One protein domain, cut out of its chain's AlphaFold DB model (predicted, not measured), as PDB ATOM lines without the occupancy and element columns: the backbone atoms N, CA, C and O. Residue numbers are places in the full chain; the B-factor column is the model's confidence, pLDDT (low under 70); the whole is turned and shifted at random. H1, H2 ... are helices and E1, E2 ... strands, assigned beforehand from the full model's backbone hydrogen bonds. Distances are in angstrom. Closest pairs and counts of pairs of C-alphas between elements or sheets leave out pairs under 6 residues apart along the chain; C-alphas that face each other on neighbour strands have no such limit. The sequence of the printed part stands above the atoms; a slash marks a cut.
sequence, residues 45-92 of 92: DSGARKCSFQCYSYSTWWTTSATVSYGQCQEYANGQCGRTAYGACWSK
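This is residues 45 to 92 of the 92 residues of an uncharacterized protein of Cystobacter fuscus DSM 2262 (UniProt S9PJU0). With little regular structure, this is a two-stranded ribbon, E1 and E2, with one short helix, H1, packed over one face. A long loop after E1 folds back, and its residues 62 to 63 pair briefly with E1. The 48 printed residues run E1, H1, E2; the sheet, E1 - E2, is antiparallel, and the class is mixed, with 19 residues in named elements. The whole is compact, with a radius of gyration of the C-alphas of 9.8 A, yet elongated, spanning 27 by 17 by 16 A.

E1, residues 50 to 54, begins at C-alpha 50 (52.746, 8.199, 102.966) and is 13.6 A long. E2, residues 87 to 91, is 12.5 A long and ends at C-alpha 91 (53.094, 9.137, 97.978). H1, residues 73 to 81, is 12.1 A long.

E1 and E2 are antiparallel, at 157 degrees; N 52 and O 89 are within hydrogen-bond range, at 2.8 A. The closest C-alphas of E1 and H1, Cys 51 and Cys 73, are 5.3 A apart; those of H1 and E2, Gln 74 and Ala 88, 5.6 A. In H1 every O i to N i+4 pair is within hydrogen-bond range.

The two C-alphas farthest apart, of Ser 46 and Gly 82, are 28.4 A apart. The printed part has no cut; E1 to H1 is a long link, H1 to E2 a tight one. No printed residue is under 70 in pLDDT.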
ATOM      1  N   ASP A  45      58.633   1.697  96.237       82.69
ATOM      2  CA  ASP A  45      60.002   1.494  95.741       82.69
ATOM      3  C   ASP A  45      60.709   2.813  95.407       82.69
ATOM      4  O   ASP A  45      61.918   2.937  95.585       82.69
ATOM      5  N   SER A  46      59.943   3.841  95.037       82.25
ATOM      6  CA  SER A  46      60.444   5.197  94.799       82.25
ATOM      7  C   SER A  46      60.779   5.953  96.090       82.25
ATOM      8  O   SER A  46      61.207   7.104  96.025       82.25
ATOM      9  N   GLY A  47      60.569   5.350  97.266       84.88
ATOM     10  CA  GLY A  47      60.774   5.968  98.577       84.88
ATOM     11  C   GLY A  47      59.526   6.627  99.166       84.88
ATOM     12  O   GLY A  47      59.633   7.305 100.186       84.88
ATOM     13  N   ALA A  48      58.352   6.435  98.561       87.88
ATOM     14  CA  ALA A  48      57.096   6.901  99.130       87.88
ATOM     15  C   ALA A  48      56.780   6.170 100.441       87.88
ATOM     16  O   ALA A  48      56.864   4.944 100.532       87.88
ATOM     17  N   ARG A  49      56.421   6.939 101.467       89.00
ATOM     18  CA  ARG A  49      56.145   6.440 102.825       89.00
ATOM     19  C   ARG A  49      54.769   6.844 103.333       89.00
ATOM     20  O   ARG A  49      54.310   6.293 104.330       89.00
ATOM     21  N   LYS A  50      54.108   7.780 102.658       90.38
ATOM     22  CA  LYS A  50      52.746   8.199 102.966       90.38
ATOM     23  C   LYS A  50      51.775   7.453 102.068       90.38
ATOM     24  O   LYS A  50      52.126   6.987 100.986       90.38
ATOM     25  N   CYS A  51      50.549   7.341 102.543       90.69
ATOM     26  CA  CYS A  51      49.457   6.754 101.797       90.69
ATOM     27  C   CYS A  51      48.535   7.877 101.330       90.69
ATOM     28  O   CYS A  51      48.056   8.662 102.147       90.69
ATOM     29  N   SER A  52      48.275   7.943 100.033       92.12
ATOM     30  CA  SER A  52      47.237   8.795  99.476       92.12
ATOM     31  C   SER A  52      46.039   7.960  99.074       92.12
ATOM     32  O   SER A  52      46.187   6.907  98.459       92.12
ATOM     33  N   PHE A  53      44.842   8.410  99.428       91.25
ATOM     34  CA  PHE A  53      43.618   7.657  99.218       91.25
ATOM     35  C   PHE A  53      42.424   8.541  98.877       91.25
ATOM     36  O   PHE A  53      42.368   9.725  99.206       91.25
ATOM     37  N   GLN A  54      41.443   7.930  98.226       92.25
ATOM     38  CA  GLN A  54      40.204   8.555  97.803       92.25
ATOM     39  C   GLN A  54      39.050   7.583  98.071       92.25
ATOM     40  O   GLN A  54      39.077   6.432  97.638       92.25
ATOM     41  N   CYS A  55      38.019   8.034  98.785       91.00
ATOM     42  CA  CYS A  55      36.915   7.158  99.189       91.00
ATOM     43  C   CYS A  55      35.883   6.929  98.075       91.00
ATOM     44  O   CYS A  55      35.287   5.859  97.995       91.00
ATOM     45  N   TYR A  56      35.689   7.924  97.209       90.12
ATOM     46  CA  TYR A  56      34.758   7.919  96.077       90.12
ATOM     47  C   TYR A  56      35.431   8.496  94.835       90.12
ATOM     48  O   TYR A  56      36.228   9.419  94.973       90.12
ATOM     49  N   SER A  57      35.022   8.074  93.639       87.50
ATOM     50  CA  SER A  57      35.583   8.559  92.363       87.50
ATOM     51  C   SER A  57      35.592  10.084  92.199       87.50
ATOM     52  O   SER A  57      36.455  10.629  91.518       87.50
ATOM     53  N   TYR A  58      34.642  10.772  92.832       83.56
ATOM     54  CA  TYR A  58      34.467  12.226  92.782       83.56
ATOM     55  C   TYR A  58      34.978  12.961  94.032       83.56
ATOM     56  O   TYR A  58      34.845  14.180  94.123       83.56
ATOM     57  N   SER A  59      35.493  12.245  95.036       83.50
ATOM     58  CA  SER A  59      35.962  12.864  96.286       83.50
ATOM     59  C   SER A  59      37.386  13.406  96.159       83.50
ATOM     60  O   SER A  59      38.125  13.031  95.261       83.50
ATOM     61  N   THR A  60      37.808  14.290  97.054       86.25
ATOM     62  CA  THR A  60      39.206  14.743  97.079       86.25
ATOM     63  C   THR A  60      40.134  13.610  97.524       86.25
ATOM     64  O   THR A  60      39.744  12.767  98.334       86.25
ATOM     65  N   TRP A  61      41.361  13.595  97.002       87.44
ATOM     66  CA  TRP A  61      42.421  12.726  97.506       87.44
ATOM     67  C   TRP A  61      42.979  13.265  98.821       87.44
ATOM     68  O   TRP A  61      43.273  14.452  98.950       87.44
ATOM     69  N   TRP A  62      43.158  12.374  99.782       86.69
ATOM     70  CA  TRP A  62      43.732  12.664 101.089       86.69
ATOM     71  C   TRP A  62      45.072  11.965 101.199       86.69
ATOM     72  O   TRP A  62      45.178  10.806 100.817       86.69
ATOM     73  N   THR A  63      46.076  12.636 101.751       88.81
ATOM     74  CA  THR A  63      47.400  12.050 101.988       88.81
ATOM     75  C   THR A  63      47.653  11.966 103.481       88.81
ATOM     76  O   THR A  63      47.429  12.934 104.208       88.81
ATOM     77  N   THR A  64      48.125  10.818 103.958       88.00
ATOM     78  CA  THR A  64      48.491  10.656 105.362       88.00
ATOM     79  C   THR A  64      49.693  11.523 105.705       88.00
ATOM     80  O   THR A  64      50.702  11.515 105.008       88.00
ATOM     81  N   SER A  65      49.630  12.224 106.834       82.62
ATOM     82  CA  SER A  65      50.795  12.949 107.354       82.62
ATOM     83  C   SER A  65      51.838  12.004 107.958       82.62
ATOM     84  O   SER A  65      53.024  12.319 107.978       82.62
ATOM     85  N   ALA A  66      51.394  10.844 108.452       82.12
ATOM     86  CA  ALA A  66      52.248   9.820 109.035       82.12
ATOM     87  C   ALA A  66      52.738   8.815 107.984       82.12
ATOM     88  O   ALA A  66      52.049   8.535 106.994       82.12
ATOM     89  N   THR A  67      53.907   8.236 108.256       87.19
ATOM     90  CA  THR A  67      54.430   7.090 107.514       87.19
ATOM     91  C   THR A  67      53.559   5.865 107.767       87.19
ATOM     92  O   THR A  67      53.339   5.480 108.916       87.19
ATOM     93  N   VAL A  68      53.095   5.233 106.694       87.00
ATOM     94  CA  VAL A  68      52.325   3.988 106.740       87.00
ATOM     95  C   VAL A  68      53.260   2.827 106.394       87.00
ATOM     96  O   VAL A  68      54.130   2.957 105.539       87.00
ATOM     97  N   SER A  69      53.125   1.691 107.080       88.31
ATOM     98  CA  SER A  69      53.967   0.509 106.825       88.31
ATOM     99  C   SER A  69      53.659  -0.118 105.467       88.31
ATOM    100  O   SER A  69      52.503  -0.120 105.046       88.31
ATOM    101  N   TYR A  70      54.663  -0.702 104.805       86.19
ATOM    102  CA  TYR A  70      54.477  -1.348 103.501       86.19
ATOM    103  C   TYR A  70      53.289  -2.317 103.501       86.19
ATOM    104  O   TYR A  70      53.064  -3.046 104.466       86.19
ATOM    105  N   GLY A  71      52.519  -2.317 102.414       87.31
ATOM    106  CA  GLY A  71      51.316  -3.140 102.266       87.31
ATOM    107  C   GLY A  71      50.088  -2.670 103.059       87.31
ATOM    108  O   GLY A  71      49.000  -3.164 102.800       87.31
ATOM    109  N   GLN A  72      50.211  -1.693 103.967       90.88
ATOM    110  CA  GLN A  72      49.089  -1.248 104.813       90.88
ATOM    111  C   GLN A  72      48.291  -0.069 104.235       90.88
ATOM    112  O   GLN A  72      47.280   0.314 104.812       90.88
ATOM    113  N   CYS A  73      48.705   0.525 103.108       89.31
ATOM    114  CA  CYS A  73      48.037   1.718 102.570       89.31
ATOM    115  C   CYS A  73      46.568   1.463 102.189       89.31
ATOM    116  O   CYS A  73      45.699   2.244 102.569       89.31
ATOM    117  N   GLN A  74      46.260   0.344 101.524       89.19
ATOM    118  CA  GLN A  74      44.877   0.011 101.166       89.19
ATOM    119  C   GLN A  74      44.002  -0.226 102.406       89.19
ATOM    120  O   GLN A  74      42.894   0.296 102.481       89.19
ATOM    121  N   GLU A  75      44.499  -0.973 103.392       93.25
ATOM    122  CA  GLU A  75      43.774  -1.248 104.641       93.25
ATOM    123  C   GLU A  75      43.533   0.034 105.447       93.25
ATOM    124  O   GLU A  75      42.421   0.286 105.912       93.25
ATOM    125  N   TYR A  76      44.550   0.896 105.543       91.12
ATOM    126  CA  TYR A  76      44.427   2.204 106.177       91.12
ATOM    127  C   TYR A  76      43.368   3.064 105.479       91.12
ATOM    128  O   TYR A  76      42.480   3.610 106.135       91.12
ATOM    129  N   ALA A  77      43.426   3.145 104.147       92.25
ATOM    130  CA  ALA A  77      42.453   3.871 103.342       92.25
ATOM    131  C   ALA A  77      41.030   3.344 103.567       92.25
ATOM    132  O   ALA A  77      40.104   4.128 103.771       92.25
ATOM    133  N   ASN A  78      40.861   2.019 103.603       94.19
ATOM    134  CA  ASN A  78      39.566   1.396 103.853       94.19
ATOM    135  C   ASN A  78      39.011   1.781 105.235       94.19
ATOM    136  O   ASN A  78      37.831   2.115 105.364       94.19
ATOM    137  N   GLY A  79      39.873   1.790 106.257       93.81
ATOM    138  CA  GLY A  79      39.524   2.215 107.612       93.81
ATOM    139  C   GLY A  79      39.111   3.686 107.691       93.81
ATOM    140  O   GLY A  79      38.105   3.999 108.325       93.81
ATOM    141  N   GLN A  80      39.827   4.583 107.003       91.62
ATOM    142  CA  GLN A  80      39.478   6.010 106.958       91.62
ATOM    143  C   GLN A  80      38.170   6.270 106.203       91.62
ATOM    144  O   GLN A  80      37.377   7.121 106.597       91.62
ATOM    145  N   CYS A  81      37.929   5.527 105.125       91.56
ATOM    146  CA  CYS A  81      36.719   5.671 104.330       91.56
ATOM    147  C   CYS A  81      35.494   4.979 104.956       91.56
ATOM    148  O   CYS A  81      34.371   5.250 104.531       91.56
ATOM    149  N   GLY A  82      35.690   4.065 105.917       94.50
ATOM    150  CA  GLY A  82      34.635   3.193 106.450       94.50
ATOM    151  C   GLY A  82      34.074   2.209 105.411       94.50
ATOM    152  O   GLY A  82      32.977   1.679 105.576       94.50
ATOM    153  N   ARG A  83      34.795   2.018 104.303       92.00
ATOM    154  CA  ARG A  83      34.426   1.213 103.130       92.00
ATOM    155  C   ARG A  83      35.671   0.940 102.299       92.00
ATOM    156  O   ARG A  83      36.687   1.589 102.506       92.00
ATOM    157  N   THR A  84      35.575   0.074 101.293       93.06
ATOM    158  CA  THR A  84      36.647  -0.061 100.298       93.06
ATOM    159  C   THR A  84      36.894   1.280  99.608       93.06
ATOM    160  O   THR A  84      35.981   1.828  98.983       93.06
ATOM    161  N   ALA A  85      38.108   1.813  99.755       91.75
ATOM    162  CA  ALA A  85      38.514   3.052  99.110       91.75
ATOM    163  C   ALA A  85      38.491   2.881  97.585       91.75
ATOM    164  O   ALA A  85      38.884   1.835  97.067       91.75
ATOM    165  N   TYR A  86      38.035   3.912  96.873       91.25
ATOM    166  CA  TYR A  86      38.019   3.927  95.411       91.25
ATOM    167  C   TYR A  86      39.439   3.898  94.831       91.25
ATOM    168  O   TYR A  86      39.688   3.224  93.836       91.25
ATOM    169  N   GLY A  87      40.370   4.601  95.479       90.06
ATOM    170  CA  GLY A  87      41.786   4.577  95.135       90.06
ATOM    171  C   GLY A  87      42.656   4.672  96.380       90.06
ATOM    172  O   GLY A  87      42.321   5.387  97.323       90.06
ATOM    173  N   ALA A  88      43.776   3.955  96.376       91.56
ATOM    174  CA  ALA A  88      44.832   4.078  97.373       91.56
ATOM    175  C   ALA A  88      46.191   3.858  96.701       91.56
ATOM    176  O   ALA A  88      46.345   2.952  95.880       91.56
ATOM    177  N   CYS A  89      47.176   4.688  97.031       89.94
ATOM    178  CA  CYS A  89      48.522   4.589  96.488       89.94
ATOM    179  C   CYS A  89      49.572   5.204  97.419       89.94
ATOM    180  O   CYS A  89      49.254   5.886  98.390       89.94
ATOM    181  N   TRP A  90      50.843   4.937  97.130       90.56
ATOM    182  CA  TRP A  90      51.969   5.449  97.907       90.56
ATOM    183  C   TRP A  90      52.452   6.799  97.373       90.56
ATOM    184  O   TRP A  90      52.714   6.911  96.175       90.56
ATOM    185  N   SER A  91      52.645   7.765  98.273       85.44
ATOM    186  CA  SER A  91      53.094   9.137  97.978       85.44
ATOM    187  C   SER A  91      54.196   9.604  98.947       85.44
ATOM    188  O   SER A  91      54.333   9.054 100.050       85.44
ATOM    189  N   LYS A  92      55.027  10.575  98.544       81.25
ATOM    190  CA  LYS A  92      56.061  11.180  99.410       81.25
ATOM    191  C   LYS A  92      55.570  12.372 100.230       81.25
ATOM    192  O   LYS A  92      54.562  13.020  99.888       81.25
TER     193      LYS A  92